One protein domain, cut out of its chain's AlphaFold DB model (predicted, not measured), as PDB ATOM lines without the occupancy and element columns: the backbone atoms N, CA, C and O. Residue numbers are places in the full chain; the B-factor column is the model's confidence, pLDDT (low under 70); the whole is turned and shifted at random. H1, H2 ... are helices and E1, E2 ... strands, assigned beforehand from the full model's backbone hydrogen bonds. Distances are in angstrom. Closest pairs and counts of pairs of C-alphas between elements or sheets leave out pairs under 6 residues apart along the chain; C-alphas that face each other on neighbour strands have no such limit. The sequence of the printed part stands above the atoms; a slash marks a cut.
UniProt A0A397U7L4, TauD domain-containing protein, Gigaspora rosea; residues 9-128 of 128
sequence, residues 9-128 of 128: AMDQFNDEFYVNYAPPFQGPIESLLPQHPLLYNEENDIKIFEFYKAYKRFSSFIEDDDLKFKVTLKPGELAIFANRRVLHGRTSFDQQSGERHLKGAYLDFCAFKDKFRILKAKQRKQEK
ATOM      1  N   ALA A   9     -17.549  20.511  45.999       91.12
ATOM      2  CA  ALA A   9     -17.086  21.799  46.508       91.12
ATOM      3  C   ALA A   9     -17.617  22.933  45.629       91.12
ATOM      4  O   ALA A   9     -17.588  22.803  44.408       91.12
ATOM      5  N   MET A  10     -18.032  24.048  46.229       87.94
ATOM      6  CA  MET A  10     -18.276  25.298  45.506       87.94
ATOM      7  C   MET A  10     -17.041  26.189  45.555       87.94
ATOM      8  O   MET A  10     -16.404  26.338  46.599       87.94
ATOM      9  N   ASP A  11     -16.733  26.807  44.424       80.38
ATOM     10  CA  ASP A  11     -15.888  27.984  44.359       80.38
ATOM     11  C   ASP A  11     -16.684  29.204  44.825       80.38
ATOM     12  O   ASP A  11     -17.591  29.662  44.134       80.38
ATOM     13  N   GLN A  12     -16.322  29.755  45.982       73.69
ATOM     14  CA  GLN A  12     -16.996  30.928  46.542       73.69
ATOM     15  C   GLN A  12     -16.822  32.194  45.689       73.69
ATOM     16  O   GLN A  12     -17.571  33.149  45.868       73.69
ATOM     17  N   PHE A  13     -15.848  32.219  44.773       74.19
ATOM     18  CA  PHE A  13     -15.544  33.396  43.957       74.19
ATOM     19  C   PHE A  13     -16.106  33.314  42.539       74.19
ATOM     20  O   PHE A  13     -16.364  34.347  41.929       74.19
ATOM     21  N   ASN A  14     -16.270  32.101  42.007       71.62
ATOM     22  CA  ASN A  14     -16.622  31.893  40.601       71.62
ATOM     23  C   ASN A  14     -17.977  31.205  40.395       71.62
ATOM     24  O   ASN A  14     -18.340  30.968  39.244       71.62
ATOM     25  N   ASP A  15     -18.692  30.853  41.473       75.88
ATOM     26  CA  ASP A  15     -19.936  30.064  41.425       75.88
ATOM     27  C   ASP A  15     -19.768  28.754  40.612       75.88
ATOM     28  O   ASP A  15     -20.687  28.215  39.995       75.88
ATOM     29  N   GLU A  16     -18.529  28.244  40.565       81.88
ATOM     30  CA  GLU A  16     -18.158  27.012  39.870       81.88
ATOM     31  C   GLU A  16     -18.169  25.847  40.870       81.88
ATOM     32  O   GLU A  16     -17.586  25.921  41.951       81.88
ATOM     33  N   PHE A  17     -18.786  24.726  40.498       87.25
ATOM     34  CA  PHE A  17     -18.750  23.500  41.292       87.25
ATOM     35  C   PHE A  17     -17.607  22.588  40.855       87.25
ATOM     36  O   PHE A  17     -17.334  22.416  39.664       87.25
ATOM     37  N   TYR A  18     -16.991  21.931  41.832       90.69
ATOM     38  CA  TYR A  18     -15.954  20.935  41.628       90.69
ATOM     39  C   TYR A  18     -16.341  19.601  42.250       90.69
ATOM     40  O   TYR A  18     -16.812  19.550  43.386       90.69
ATOM     41  N   VAL A  19     -16.051  18.518  41.537       93.56
ATOM     42  CA  VAL A  19     -16.262  17.151  42.011       93.56
ATOM     43  C   VAL A  19     -14.909  16.515  42.327       93.56
ATOM     44  O   VAL A  19     -14.005  16.499  41.491       93.56
ATOM     45  N   ASN A  20     -14.757  16.002  43.547       92.69
ATOM     46  CA  ASN A  20     -13.606  15.218  43.991       92.69
ATOM     47  C   ASN A  20     -14.086  13.789  44.270       92.69
ATOM     48  O   ASN A  20     -14.437  13.448  45.398       92.69
ATOM     49  N   TYR A  21     -14.124  12.960  43.231       93.06
ATOM     50  CA  TYR A  21     -14.613  11.590  43.333       93.06
ATOM     51  C   TYR A  21     -13.664  10.628  42.626       93.06
ATOM     52  O   TYR A  21     -13.410  10.761  41.430       93.06
ATOM     53  N   ALA A  22     -13.120   9.680  43.387       91.94
ATOM     54  CA  ALA A  22     -12.234   8.640  42.883       91.94
ATOM     55  C   ALA A  22     -12.284   7.426  43.834       91.94
ATOM     56  O   ALA A  22     -11.460   7.348  44.747       91.94
ATOM     57  N   PRO A  23     -13.247   6.497  43.658       89.31
ATOM     58  CA  PRO A  23     -13.506   5.404  44.605       89.31
ATOM     59  C   PRO A  23     -12.278   4.590  45.029       89.31
ATOM     60  O   PRO A  23     -12.115   4.372  46.225       89.31
ATOM     61  N   PRO A  24     -11.345   4.218  44.123       89.19
ATOM     62  CA  PRO A  24     -10.155   3.451  44.510       89.19
ATOM     63  C   PRO A  24      -9.189   4.198  45.443       89.19
ATOM     64  O   PRO A  24      -8.269   3.594  45.982       89.19
ATOM     65  N   PHE A  25      -9.361   5.513  45.594       88.50
ATOM     66  CA  PHE A  25      -8.490   6.391  46.375       88.50
ATOM     67  C   PHE A  25      -9.230   7.075  47.534       88.50
ATOM     68  O   PHE A  25      -8.699   8.014  48.132       88.50
ATOM     69  N   GLN A  26     -10.456   6.646  47.843       87.19
ATOM     70  CA  GLN A  26     -11.183   7.136  49.008       87.19
ATOM     71  C   GLN A  26     -10.637   6.476  50.276       87.19
ATOM     72  O   GLN A  26     -10.535   5.256  50.367       87.19
ATOM     73  N   GLY A  27     -10.253   7.305  51.248       85.31
ATOM     74  CA  GLY A  27      -9.911   6.837  52.588       85.31
ATOM     75  C   GLY A  27     -11.164   6.538  53.422       85.31
ATOM     76  O   GLY A  27     -12.266   6.910  53.012       85.31
ATOM     77  N   PRO A  28     -11.000   5.919  54.604       83.69
ATOM     78  CA  PRO A  28     -12.105   5.661  55.525       83.69
ATOM     79  C   PRO A  28     -12.823   6.963  55.884       83.69
ATOM     80  O   PRO A  28     -12.180   7.924  56.319       83.69
ATOM     81  N   ILE A  29     -14.141   7.019  55.710       79.19
ATOM     82  CA  ILE A  29     -14.948   8.215  56.016       79.19
ATOM     83  C   ILE A  29     -14.972   8.469  57.524       79.19
ATOM     84  O   ILE A  29     -15.007   9.612  57.968       79.19
ATOM     85  N   GLU A  30     -14.834   7.412  58.317       72.62
ATOM     86  CA  GLU A  30     -14.735   7.429  59.774       72.62
ATOM     87  C   GLU A  30     -13.506   8.222  60.247       72.62
ATOM     88  O   GLU A  30     -13.501   8.749  61.354       72.62
ATOM     89  N   SER A  31     -12.489   8.394  59.389       72.50
ATOM     90  CA  SER A  31     -11.344   9.271  59.679       72.50
ATOM     91  C   SER A  31     -11.717  10.755  59.774       72.50
ATOM     92  O   SER A  31     -10.929  11.546  60.294       72.50
ATOM     93  N   LEU A  32     -12.902  11.136  59.282       68.62
ATOM     94  CA  LEU A  32     -13.459  12.484  59.396       68.62
ATOM     95  C   LEU A  32     -14.128  12.732  60.753       68.62
ATOM     96  O   LEU A  32     -14.441  13.879  61.071       68.62
ATOM     97  N   LEU A  33     -14.354  11.680  61.540       70.38
ATOM     98  CA  LEU A  33     -14.947  11.767  62.866       70.38
ATOM     99  C   LEU A  33     -13.866  11.986  63.927       70.38
ATOM    100  O   LEU A  33     -12.707  11.601  63.733       70.38
ATOM    101  N   PRO A  34     -14.224  12.562  65.084       68.06
ATOM    102  CA  PRO A  34     -13.324  12.586  66.222       68.06
ATOM    103  C   PRO A  34     -12.930  11.153  66.620       68.06
ATOM    104  O   PRO A  34     -13.779  10.342  66.971       68.06
ATOM    105  N   GLN A  35     -11.633  10.834  66.596       64.31
ATOM    106  CA  GLN A  35     -11.138   9.478  66.895       64.31
ATOM    107  C   GLN A  35     -11.092   9.152  68.398       64.31
ATOM    108  O   GLN A  35     -10.672   8.065  68.790       64.31
ATOM    109  N   HIS A  36     -11.487  10.094  69.261       61.03
ATOM    110  CA  HIS A  36     -11.480   9.888  70.703       61.03
ATOM    111  C   HIS A  36     -12.771   9.168  71.139       61.03
ATOM    112  O   HIS A  36     -13.851   9.676  70.842       61.03
ATOM    113  N   PRO A  37     -12.709   8.053  71.893       61.06
ATOM    114  CA  PRO A  37     -13.889   7.269  72.291       61.06
ATOM    115  C   PRO A  37     -14.970   8.065  73.038       61.06
ATOM    116  O   PRO A  37     -16.147   7.749  72.939       61.06
ATOM    117  N   LEU A  38     -14.581   9.131  73.749       62.78
ATOM    118  CA  LEU A  38     -15.513  10.037  74.446       62.78
ATOM    119  C   LEU A  38     -16.218  11.055  73.531       62.78
ATOM    120  O   LEU A  38     -17.050  11.821  74.000       62.78
ATOM    121  N   LEU A  39     -15.847  11.109  72.252       61.34
ATOM    122  CA  LEU A  39     -16.433  11.999  71.249       61.34
ATOM    123  C   LEU A  39     -17.314  11.234  70.248       61.34
ATOM    124  O   LEU A  39     -17.878  11.855  69.351       61.34
ATOM    125  N   TYR A  40     -17.455   9.912  70.399       65.81
ATOM    126  CA  TYR A  40     -18.499   9.147  69.722       65.81
ATOM    127  C   TYR A  40     -19.835   9.432  70.414       65.81
ATOM    128  O   TYR A  40     -20.000   9.169  71.603       65.81
ATOM    129  N   ASN A  41     -20.770  10.023  69.677       74.75
ATOM    130  CA  ASN A  41     -22.108  10.350  70.151       74.75
ATOM    131  C   ASN A  41     -23.135  10.051  69.048       74.75
ATOM    132  O   ASN A  41     -22.774   9.942  67.875       74.75
ATOM    133  N   GLU A  42     -24.416   9.962  69.416       80.12
ATOM    134  CA  GLU A  42     -25.516   9.707  68.467       80.12
ATOM    135  C   GLU A  42     -25.543  10.729  67.314       80.12
ATOM    136  O   GLU A  42     -25.905  10.406  66.185       80.12
ATOM    137  N   GLU A  43     -25.103  11.964  67.566       82.31
ATOM    138  CA  GLU A  43     -25.015  13.013  66.550       82.31
ATOM    139  C   GLU A  43     -24.034  12.655  65.417       82.31
ATOM    140  O   GLU A  43     -24.309  12.923  64.244       82.31
ATOM    141  N   ASN A  44     -22.895  12.039  65.743       78.38
ATOM    142  CA  ASN A  44     -21.919  11.594  64.751       78.38
ATOM    143  C   ASN A  44     -22.455  10.424  63.920       78.38
ATOM    144  O   ASN A  44     -22.287  10.440  62.699       78.38
ATOM    145  N   ASP A  45     -23.171   9.480  64.534       81.19
ATOM    146  CA  ASP A  45     -23.815   8.376  63.812       81.19
ATOM    147  C   ASP A  45     -24.857   8.896  62.812       81.19
ATOM    148  O   ASP A  45     -24.884   8.475  61.651       81.19
ATOM    149  N   ILE A  46     -25.655   9.892  63.215       85.44
ATOM    150  CA  ILE A  46     -26.616  10.566  62.333       85.44
ATOM    151  C   ILE A  46     -25.901  11.231  61.147       85.44
ATOM    152  O   ILE A  46     -26.353  11.110  60.006       85.44
ATOM    153  N   LYS A  47     -24.761  11.902  61.371       84.06
ATOM    154  CA  LYS A  47     -23.986  12.546  60.291       84.06
ATOM    155  C   LYS A  47     -23.422  11.536  59.294       84.06
ATOM    156  O   LYS A  47     -23.491  11.783  58.090       84.06
ATOM    157  N   ILE A  48     -22.889  10.409  59.768       85.56
ATOM    158  CA  ILE A  48     -22.407   9.322  58.900       85.56
ATOM    159  C   ILE A  48     -23.566   8.757  58.080       85.56
ATOM    160  O   ILE A  48     -23.443   8.580  56.867       85.56
ATOM    161  N   PHE A  49     -24.701   8.498  58.730       88.06
ATOM    162  CA  PHE A  49     -25.885   7.963  58.072       88.06
ATOM    163  C   PHE A  49     -26.388   8.893  56.962       88.06
ATOM    164  O   PHE A  49     -26.569   8.457  55.820       88.06
ATOM    165  N   GLU A  50     -26.552  10.186  57.252       90.00
ATOM    166  CA  GLU A  50     -26.979  11.168  56.252       90.00
ATOM    167  C   GLU A  50     -25.932  11.346  55.140       90.00
ATOM    168  O   GLU A  50     -26.303  11.473  53.968       90.00
ATOM    169  N   PHE A  51     -24.633  11.253  55.454       89.12
ATOM    170  CA  PHE A  51     -23.585  11.213  54.434       89.12
ATOM    171  C   PHE A  51     -23.773  10.022  53.489       89.12
ATOM    172  O   PHE A  51     -23.831  10.221  52.276       89.12
ATOM    173  N   TYR A  52     -23.901   8.793  54.000       91.06
ATOM    174  CA  TYR A  52     -24.044   7.604  53.151       91.06
ATOM    175  C   TYR A  52     -25.353   7.606  52.358       91.06
ATOM    176  O   TYR A  52     -25.384   7.153  51.212       91.06
ATOM    177  N   LYS A  53     -26.426   8.172  52.914       94.94
ATOM    178  CA  LYS A  53     -27.690   8.391  52.203       94.94
ATOM    179  C   LYS A  53     -27.510   9.343  51.016       94.94
ATOM    180  O   LYS A  53     -27.932   9.019  49.904       94.94
ATOM    181  N   ALA A  54     -26.835  10.475  51.220       94.12
ATOM    182  CA  ALA A  54     -26.497  11.406  50.144       94.12
ATOM    183  C   ALA A  54     -25.525  10.778  49.128       94.12
ATOM    184  O   ALA A  54     -25.713  10.913  47.920       94.12
ATOM    185  N   TYR A  55     -24.533  10.027  49.607       92.88
ATOM    186  CA  TYR A  55     -23.555   9.325  48.783       92.88
ATOM    187  C   TYR A  55     -24.211   8.274  47.884       92.88
ATOM    188  O   TYR A  55     -23.926   8.218  46.690       92.88
ATOM    189  N   LYS A  56     -25.165   7.497  48.412       94.88
ATOM    190  CA  LYS A  56     -25.958   6.540  47.632       94.88
ATOM    191  C   LYS A  56     -26.752   7.241  46.532       94.88
ATOM    192  O   LYS A  56     -26.787   6.767  45.398       94.88
ATOM    193  N   ARG A  57     -27.361   8.394  46.840       96.69
ATOM    194  CA  ARG A  57     -28.070   9.197  45.835       96.69
ATOM    195  C   ARG A  57     -27.117   9.712  44.758       96.69
ATOM    196  O   ARG A  57     -27.439   9.622  43.578       96.69
ATOM    197  N   PHE A  58     -25.938  10.186  45.145       95.12
ATOM    198  CA  PHE A  58     -24.897  10.604  44.211       95.12
ATOM    199  C   PHE A  58     -24.431   9.450  43.304       95.12
ATOM    200  O   PHE A  58     -24.409   9.619  42.087       95.12
ATOM    201  N   SER A  59     -24.156   8.265  43.864       94.50
ATOM    202  CA  SER A  59     -23.782   7.070  43.086       94.50
ATOM    203  C   SER A  59     -24.867   6.685  42.081       94.50
ATOM    204  O   SER A  59     -24.551   6.382  40.937       94.50
ATOM    205  N   SER A  60     -26.149   6.803  42.459       96.69
ATOM    206  CA  SER A  60     -27.261   6.499  41.547       96.69
ATOM    207  C   SER A  60     -27.253   7.358  40.280       96.69
ATOM    208  O   SER A  60     -27.577   6.854  39.215       96.69
ATOM    209  N   PHE A  61     -26.813   8.620  40.362       95.69
ATOM    210  CA  PHE A  61     -26.670   9.475  39.178       95.69
ATOM    211  C   PHE A  61     -25.464   9.090  38.318       95.69
ATOM    212  O   PHE A  61     -25.495   9.257  37.106       95.69
ATOM    213  N   ILE A  62     -24.389   8.580  38.925       94.25
ATOM    214  CA  ILE A  62     -23.224   8.092  38.172       94.25
ATOM    215  C   ILE A  62     -23.569   6.801  37.424       94.25
ATOM    216  O   ILE A  62     -23.059   6.553  36.331       94.25
ATOM    217  N   GLU A  63     -24.403   5.961  38.030       93.69
ATOM    218  CA  GLU A  63     -24.826   4.671  37.490       93.69
ATOM    219  C   GLU A  63     -25.963   4.782  36.472       93.69
ATOM    220  O   GLU A  63     -26.145   3.850  35.689       93.69
ATOM    221  N   ASP A  64     -26.663   5.914  36.418       96.62
ATOM    222  CA  ASP A  64     -27.706   6.196  35.435       96.62
ATOM    223  C   ASP A  64     -27.129   6.219  34.009       96.62
ATOM    224  O   ASP A  64     -26.200   6.972  33.707       96.62
ATOM    225  N   ASP A  65     -27.637   5.358  33.125       95.19
ATOM    226  CA  ASP A  65     -27.155   5.268  31.747       95.19
ATOM    227  C   ASP A  65     -27.550   6.481  30.892       95.19
ATOM    228  O   ASP A  65     -26.795   6.815  29.976       95.19
ATOM    229  N   ASP A  66     -28.631   7.191  31.231       96.75
ATOM    230  CA  ASP A  66     -29.063   8.402  30.517       96.75
ATOM    231  C   ASP A  66     -28.123   9.590  30.780       96.75
ATOM    232  O   ASP A  66     -28.034  10.530  29.987       96.75
ATOM    233  N   LEU A  67     -27.357   9.532  31.876       95.88
ATOM    234  CA  LEU A  67     -26.359  10.537  32.251       95.88
ATOM    235  C   LEU A  67     -24.942  10.194  31.758       95.88
ATOM    236  O   LEU A  67     -23.996  10.945  32.018       95.88
ATOM    237  N   LYS A  68     -24.768   9.085  31.024       95.44
ATOM    238  CA  LYS A  68     -23.462   8.635  30.520       95.44
ATOM    239  C   LYS A  68     -23.304   8.905  29.031       95.44
ATOM    240  O   LYS A  68     -23.989   8.335  28.189       95.44
ATOM    241  N   PHE A  69     -22.262   9.652  28.690       95.44
ATOM    242  CA  PHE A  69     -21.769   9.724  27.319       95.44
ATOM    243  C   PHE A  69     -20.701   8.646  27.080       95.44
ATOM    244  O   PHE A  69     -19.651   8.653  27.725       95.44
ATOM    245  N   LYS A  70     -20.965   7.708  26.161       95.56
ATOM    246  CA  LYS A  70     -20.068   6.587  25.834       95.56
ATOM    247  C   LYS A  70     -19.428   6.819  24.464       95.56
ATOM    248  O   LYS A  70     -20.128   6.982  23.471       95.56
ATOM    249  N   VAL A  71     -18.096   6.810  24.411       94.56
ATOM    250  CA  VAL A  71     -17.319   6.949  23.170       94.56
ATOM    251  C   VAL A  71     -16.160   5.956  23.154       94.56
ATOM    252  O   VAL A  71     -15.486   5.754  24.166       94.56
ATOM    253  N   THR A  72     -15.919   5.339  21.999       93.38
ATOM    254  CA  THR A  72     -14.794   4.423  21.784       93.38
ATOM    255  C   THR A  72     -13.707   5.136  20.998       93.38
ATOM    256  O   THR A  72     -13.914   5.468  19.836       93.38
ATOM    257  N   LEU A  73     -12.552   5.351  21.633       94.44
ATOM    258  CA  LEU A  73     -11.407   6.006  21.001       94.44
ATOM    259  C   LEU A  73     -10.667   5.058  20.056       94.44
ATOM    260  O   LEU A  73     -10.274   3.957  20.454       94.44
ATOM    261  N   LYS A  74     -10.425   5.526  18.834       94.06
ATOM    262  CA  LYS A  74      -9.559   4.888  17.838       94.06
ATOM    263  C   LYS A  74      -8.111   5.382  17.974       94.06
ATOM    264  O   LYS A  74      -7.869   6.448  18.545       94.06
ATOM    265  N   PRO A  75      -7.120   4.641  17.443       94.75
ATOM    266  CA  PRO A  75      -5.742   5.121  17.389       94.75
ATOM    267  C   PRO A  75      -5.648   6.502  16.724       94.75
ATOM    268  O   PRO A  75      -6.166   6.704  15.630       94.75
ATOM    269  N   GLY A  76      -4.990   7.448  17.399       95.75
ATOM    270  CA  GLY A  76      -4.852   8.837  16.945       95.75
ATOM    271  C   GLY A  76      -5.940   9.795  17.445       95.75
ATOM    272  O   GLY A  76      -5.769  11.005  17.316       95.75
ATOM    273  N   GLU A  77      -7.017   9.297  18.057       96.38
ATOM    274  CA  GLU A  77      -8.054  10.150  18.641       96.38
ATOM    275  C   GLU A  77      -7.677  10.646  20.043       96.38
ATOM    276  O   GLU A  77      -6.958   9.991  20.804       96.38
ATOM    277  N   LEU A  78      -8.198  11.823  20.392       95.38
ATOM    278  CA  LEU A  78      -7.939  12.503  21.655       95.38
ATOM    279  C   LEU A  78      -9.257  12.902  22.316       95.38
ATOM    280  O   LEU A  78     -10.094  13.562  21.706       95.38
ATOM    281  N   ALA A  79      -9.397  12.567  23.598       95.00
ATOM    282  CA  ALA A  79     -10.453  13.091  24.453       95.00
ATOM    283  C   ALA A  79      -9.876  14.144  25.406       95.00
ATOM    284  O   ALA A  79      -8.903  13.882  26.112       95.00
ATOM    285  N   ILE A  80     -10.499  15.322  25.445       94.88
ATOM    286  CA  ILE A  80     -10.186  16.391  26.399       94.88
ATOM    287  C   ILE A  80     -11.456  16.699  27.179       94.88
ATOM    288  O   ILE A  80     -12.506  16.946  26.592       94.88
ATOM    289  N   PHE A  81     -11.362  16.709  28.503       94.31
ATOM    290  CA  PHE A  81     -12.485  17.032  29.376       94.31
ATOM    291  C   PHE A  81     -12.003  17.733  30.648       94.31
ATOM    292  O   PHE A  81     -10.853  17.602  31.073       94.31
ATOM    293  N   ALA A  82     -12.899  18.496  31.272       92.56
ATOM    294  CA  ALA A  82     -12.612  19.193  32.516       92.56
ATOM    295  C   ALA A  82     -12.654  18.208  33.697       92.56
ATOM    296  O   ALA A  82     -13.723  17.935  34.238       92.56
ATOM    297  N   ASN A  83     -11.491  17.710  34.129       93.12
ATOM    298  CA  ASN A  83     -11.366  16.683  35.179       93.12
ATOM    299  C   ASN A  83     -12.002  17.067  36.533       93.12
ATOM    300  O   ASN A  83     -12.331  16.208  37.338       93.12
ATOM    301  N   ARG A  84     -12.182  18.365  36.796       90.69
ATOM    302  CA  ARG A  84     -12.831  18.875  38.016       90.69
ATOM    303  C   ARG A  84     -14.363  18.876  37.946       90.69
ATOM    304  O   ARG A  84     -14.997  19.179  38.950       90.69
ATOM    305  N   ARG A  85     -14.946  18.568  36.785       91.12
ATOM    306  CA  ARG A  85     -16.394  18.599  36.524       91.12
ATOM    307  C   ARG A  85     -16.913  17.286  35.945       91.12
ATOM    308  O   ARG A  85     -17.982  16.837  36.334       91.12
ATOM    309  N   VAL A  86     -16.181  16.692  35.005       93.50
ATOM    310  CA  VAL A  86     -16.586  15.481  34.286       93.50
ATOM    311  C   VAL A  86     -15.920  14.268  34.922       93.50
ATOM    312  O   VAL A  86     -14.694  14.138  34.894       93.50
ATOM    313  N   LEU A  87     -16.739  13.374  35.473       95.19
ATOM    314  CA  LEU A  87     -16.296  12.042  35.866       95.19
ATOM    315  C   LEU A  87     -16.097  11.191  34.617       95.19
ATOM    316  O   LEU A  87     -16.839  11.307  33.645       95.19
ATOM    317  N   HIS A  88     -15.086  10.335  34.647       94.81
ATOM    318  CA  HIS A  88     -14.772   9.458  33.533       94.81
ATOM    319  C   HIS A  88     -14.418   8.068  34.045       94.81
ATOM    320  O   HIS A  88     -13.924   7.884  35.156       94.81
ATOM    321  N   GLY A  89     -14.685   7.084  33.201       93.00
ATOM    322  CA  GLY A  89     -14.423   5.686  33.470       93.00
ATOM    323  C   GLY A  89     -14.353   4.918  32.163       93.00
ATOM    324  O   GLY A  89     -14.266   5.495  31.079       93.00
ATOM    325  N   ARG A  90     -14.384   3.597  32.268       93.00
ATOM    326  CA  ARG A  90     -14.404   2.702  31.113       93.00
ATOM    327  C   ARG A  90     -15.296   1.512  31.412       93.00
ATOM    328  O   ARG A  90     -15.411   1.108  32.566       93.00
ATOM    329  N   THR A  91     -15.882   0.943  30.369       91.88
ATOM    330  CA  THR A  91     -16.526  -0.367  30.458       91.88
ATOM    331  C   THR A  91     -15.472  -1.463  30.619       91.88
ATOM    332  O   THR A  91     -14.276  -1.246  30.378       91.88
ATOM    333  N   SER A  92     -15.914  -2.648  31.036       90.38
ATOM    334  CA  SER A  92     -15.083  -3.848  31.001       90.38
ATOM    335  C   SER A  92     -14.620  -4.148  29.569       90.38
ATOM    336  O   SER A  92     -15.195  -3.671  28.588       90.38
ATOM    337  N   PHE A  93     -13.530  -4.901  29.465       86.12
ATOM    338  CA  PHE A  93     -12.913  -5.307  28.209       86.12
ATOM    339  C   PHE A  93     -12.573  -6.793  28.292       86.12
ATOM    340  O   PHE A  93     -12.313  -7.305  29.382       86.12
ATOM    341  N   ASP A  94     -12.573  -7.456  27.141       86.25
ATOM    342  CA  ASP A  94     -12.065  -8.816  27.018       86.25
ATOM    343  C   ASP A  94     -10.531  -8.781  27.030       86.25
ATOM    344  O   ASP A  94      -9.905  -8.035  26.279       86.25
ATOM    345  N   GLN A  95      -9.910  -9.580  27.896       80.31
ATOM    346  CA  GLN A  95      -8.452  -9.657  27.999       80.31
ATOM    347  C   GLN A  95      -7.812 -10.284  26.752       80.31
ATOM    348  O   GLN A  95      -6.622 -10.081  26.520       80.31
ATOM    349  N   GLN A  96      -8.584 -11.006  25.935       86.25
ATOM    350  CA  GLN A  96      -8.097 -11.639  24.709       86.25
ATOM    351  C   GLN A  96      -8.104 -10.694  23.495       86.25
ATOM    352  O   GLN A  96      -7.570 -11.044  22.446       86.25
ATOM    353  N   SER A  97      -8.655  -9.479  23.616       79.75
ATOM    354  CA  SER A  97      -8.878  -8.578  22.476       79.75
ATOM    355  C   SER A  97      -7.632  -7.823  21.975       79.75
ATOM    356  O   SER A  97      -7.763  -6.938  21.129       79.75
ATOM    357  N   GLY A  98      -6.439  -8.119  22.497       84.81
ATOM    358  CA  GLY A  98      -5.168  -7.520  22.065       84.81
ATOM    359  C   GLY A  98      -4.650  -6.362  22.930       84.81
ATOM    360  O   GLY A  98      -5.097  -6.138  24.055       84.81
ATOM    361  N   GLU A  99      -3.651  -5.637  22.411       85.94
ATOM    362  CA  GLU A  99      -2.943  -4.572  23.134       85.94
ATOM    363  C   GLU A  99      -3.689  -3.228  23.083       85.94
ATOM    364  O   GLU A  99      -4.218  -2.813  22.051       85.94
ATOM    365  N   ARG A 100      -3.680  -2.500  24.206       87.75
ATOM    366  CA  ARG A 100      -4.245  -1.152  24.307       87.75
ATOM    367  C   ARG A 100      -3.314  -0.225  25.074       87.75
ATOM    368  O   ARG A 100      -3.089  -0.415  26.267       87.75
ATOM    369  N   HIS A 101      -2.888   0.855  24.427       90.50
ATOM    370  CA  HIS A 101      -2.039   1.878  25.032       90.50
ATOM    371  C   HIS A 101      -2.683   3.261  24.884       90.50
ATOM    372  O   HIS A 101      -2.873   3.756  23.776       90.50
ATOM    373  N   LEU A 102      -3.021   3.896  26.012       93.56
ATOM    374  CA  LEU A 102      -3.408   5.308  26.063       93.56
ATOM    375  C   LEU A 102      -2.327   6.128  26.760       93.56
ATOM    376  O   LEU A 102      -1.797   5.708  27.786       93.56
ATOM    377  N   LYS A 103      -2.062   7.327  26.240       96.00
ATOM    378  CA  LYS A 103      -1.186   8.316  26.874       96.00
ATOM    379  C   LYS A 103      -2.040   9.445  27.438       96.00
ATOM    380  O   LYS A 103      -2.870  10.002  26.726       96.00
ATOM    381  N   GLY A 104      -1.840   9.757  28.714       95.62
ATOM    382  CA  GLY A 104      -2.540  10.831  29.412       95.62
ATOM    383  C   GLY A 104      -1.594  11.966  29.784       95.62
ATOM    384  O   GLY A 104      -0.435  11.729  30.120       95.62
ATOM    385  N   ALA A 105      -2.103  13.194  29.752       95.94
ATOM    386  CA  ALA A 105      -1.435  14.380  30.271       95.94
ATOM    387  C   ALA A 105      -2.468  15.301  30.929       95.94
ATOM    388  O   ALA A 105      -3.654  15.247  30.602       95.94
ATOM    389  N   TYR A 106      -2.010  16.153  31.844       95.12
ATOM    390  CA  TYR A 106      -2.845  17.149  32.509       95.12
ATOM    391  C   TYR A 106      -2.394  18.553  32.122       95.12
ATOM    392  O   TYR A 106      -1.201  18.812  31.971       95.12
ATOM    393  N   LEU A 107      -3.363  19.454  31.990       93.81
ATOM    394  CA  LEU A 107      -3.140  20.873  31.743       93.81
ATOM    395  C   LEU A 107      -3.775  21.682  32.870       93.81
ATOM    396  O   LEU A 107      -4.832  21.314  33.384       93.81
ATOM    397  N   ASP A 108      -3.141  22.796  33.223       91.81
ATOM    398  CA  ASP A 108      -3.753  23.769  34.119       91.81
ATOM    399  C   ASP A 108      -4.893  24.507  33.401       91.81
ATOM    400  O   ASP A 108      -4.758  24.981  32.267       91.81
ATOM    401  N   PHE A 109      -6.031  24.613  34.081       88.81
ATOM    402  CA  PHE A 109      -7.222  25.259  33.556       88.81
ATOM    403  C   PHE A 109      -7.037  26.773  33.415       88.81
ATOM    404  O   PHE A 109      -7.569  27.361  32.473       88.81
ATOM    405  N   CYS A 110      -6.241  27.402  34.288       89.75
ATOM    406  CA  CYS A 110      -5.904  28.822  34.167       89.75
ATOM    407  C   CYS A 110      -5.113  29.091  32.879       89.75
ATOM    408  O   CYS A 110      -5.531  29.915  32.062       89.75
ATOM    409  N   ALA A 111      -4.053  28.314  32.632       93.19
ATOM    410  CA  ALA A 111      -3.258  28.410  31.407       93.19
ATOM    411  C   ALA A 111      -4.099  28.172  30.138       93.19
ATOM    412  O   ALA A 111      -3.947  28.880  29.136       93.19
ATOM    413  N   PHE A 112      -5.035  27.215  30.184       93.19
ATOM    414  CA  PHE A 112      -6.000  27.000  29.105       93.19
ATOM    415  C   PHE A 112      -6.887  28.236  28.868       93.19
ATOM    416  O   PHE A 112      -6.984  28.705  27.729       93.19
ATOM    417  N   LYS A 113      -7.503  28.795  29.925       92.00
ATOM    418  CA  LYS A 113      -8.362  29.993  29.835       92.00
ATOM    419  C   LYS A 113      -7.591  31.182  29.248       92.00
ATOM    420  O   LYS A 113      -8.131  31.891  28.397       92.00
ATOM    421  N   ASP A 114      -6.336  31.381  29.640       95.50
ATOM    422  CA  ASP A 114      -5.505  32.479  29.135       95.50
ATOM    423  C   ASP A 114      -5.218  32.350  27.642       95.50
ATOM    424  O   ASP A 114      -5.455  33.288  26.871       95.50
ATOM    425  N   LYS A 115      -4.796  31.163  27.191       95.50
ATOM    426  CA  LYS A 115      -4.573  30.920  25.762       95.50
ATOM    427  C   LYS A 115      -5.863  31.093  24.961       95.50
ATOM    428  O   LYS A 115      -5.842  31.717  23.899       95.50
ATOM    429  N   PHE A 116      -6.982  30.592  25.485       95.38
ATOM    430  CA  PHE A 116      -8.292  30.716  24.855       95.38
ATOM    431  C   PHE A 116      -8.712  32.183  24.672       95.38
ATOM    432  O   PHE A 116      -9.131  32.564  23.578       95.38
ATOM    433  N   ARG A 117      -8.537  33.034  25.694       96.12
ATOM    434  CA  ARG A 117      -8.839  34.478  25.614       96.12
ATOM    435  C   ARG A 117      -8.049  35.166  24.501       96.12
ATOM    436  O   ARG A 117      -8.633  35.910  23.712       96.12
ATOM    437  N   ILE A 118      -6.745  34.889  24.401       97.19
ATOM    438  CA  ILE A 118      -5.880  35.470  23.362       97.19
ATOM    439  C   ILE A 118      -6.326  35.018  21.966       97.19
ATOM    440  O   ILE A 118      -6.441  35.844  21.061       97.19
ATOM    441  N   LEU A 119      -6.584  33.720  21.781       96.94
ATOM    442  CA  LEU A 119      -7.012  33.175  20.489       96.94
ATOM    443  C   LEU A 119      -8.366  33.748  20.056       96.94
ATOM    444  O   LEU A 119      -8.499  34.205  18.923       96.94
ATOM    445  N   LYS A 120      -9.328  33.836  20.979       96.12
ATOM    446  CA  LYS A 120     -10.642  34.440  20.729       96.12
ATOM    447  C   LYS A 120     -10.533  35.914  20.324       96.12
ATOM    448  O   LYS A 120     -11.244  36.363  19.429       96.12
ATOM    449  N   ALA A 121      -9.640  36.675  20.959       95.25
ATOM    450  CA  ALA A 121      -9.400  38.071  20.596       95.25
ATOM    451  C   ALA A 121      -8.764  38.215  19.202       95.25
ATOM    452  O   ALA A 121      -9.121  39.134  18.467       95.25
ATOM    453  N   LYS A 122      -7.847  37.311  18.824       95.06
ATOM    454  CA  LYS A 122      -7.243  37.283  17.482       95.06
ATOM    455  C   LYS A 122      -8.268  36.948  16.401       95.06
ATOM    456  O   LYS A 122      -8.312  37.655  15.401       95.06
ATOM    457  N   GLN A 123      -9.116  35.946  16.632       93.56
ATOM    458  CA  GLN A 123     -10.172  35.557  15.695       93.56
ATOM    459  C   GLN A 123     -11.111  36.735  15.382       93.56
ATOM    460  O   GLN A 123     -11.308  37.084  14.225       93.56
ATOM    461  N   ARG A 124     -11.576  37.453  16.414       91.81
ATOM    462  CA  ARG A 124     -12.445  38.635  16.249       91.81
ATOM    463  C   ARG A 124     -11.820  39.785  15.455       91.81
ATOM    464  O   ARG A 124     -12.549  40.637  14.962       91.81
ATOM    465  N   LYS A 125     -10.487  39.873  15.409       85.12
ATOM    466  CA  LYS A 125      -9.770  40.876  14.605       85.12
ATOM    467  C   LYS A 125      -9.604  40.452  13.146       85.12
ATOM    468  O   LYS A 125      -9.380  41.320  12.325       85.12
ATOM    469  N   GLN A 126      -9.661  39.154  12.853       76.88
ATOM    470  CA  GLN A 126      -9.595  38.622  11.487       76.88
ATOM    471  C   GLN A 126     -10.966  38.638  10.798       76.88
ATOM    472  O   GLN A 126     -11.036  38.639   9.577       76.88
ATOM    473  N   GLU A 127     -12.047  38.652  11.580       73.12
ATOM    474  CA  GLU A 127     -13.437  38.743  11.108       73.12
ATOM    475  C   GLU A 127     -13.909  40.193  10.850       73.12
ATOM    476  O   GLU A 127     -15.062  40.401  10.475       73.12
ATOM    477  N   LYS A 128     -13.049  41.195  11.078       54.56
ATOM    478  CA  LYS A 128     -13.298  42.623  10.825       54.56
ATOM    479  C   LYS A 128     -12.376  43.129   9.730       54.56
ATOM    480  O   LYS A 128     -12.847  43.980   8.950       54.56
TER     481      LYS A 128
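Overview. This is residues 9 to 128 of the 128 residues of the protein "TauD domain-containing protein" of Gigaspora rosea (UniProt A0A397U7L4). With little regular structure, the model has two long helices, H2 and H3, reaching out at opposite ends of a loosely looping stretch with no named element, residues 64 to 108. The short strand E1 and short helix H1 come first, H1 near H2. The printed part has 120 residues, in order E1, H1, H2, H3, mostly helix, with only 47 residues in named elements. It is extended, radius of gyration of the C-alphas 21.3 A, spanning 69 by 49 by 27 A.

Along the chain. E1, residues 17 to 19, begins at C-alpha 17 (-18.750, 23.500, 41.292). H1 is residues 29 to 32. H2, residues 42 to 63, is 31.4 A long; H3, residues 109 to 126, is 25.9 A long and ends at C-alpha 126 (-9.595, 38.622, 11.487).

Arrangement. Residues 9 to 10 pair antiparallel with residues 17 to 18 of E1. H1 and H2 are close but not clearly touching; their closest C-alphas, Glu 30 and Ile 48, are 8.0 A apart. H3 is apart from E1, H1 and H2. In H2 and H3 every O i to N i+4 pair is within hydrogen-bond range; H1 is too short for one.

Size, cuts and confidence. The farthest C-alphas, Leu 38 and Lys 128, are 71.5 A apart. The printed part has no cut; H2 to H3 is a long link. Residues 32, 34 to 40 and 128 have pLDDT under 70.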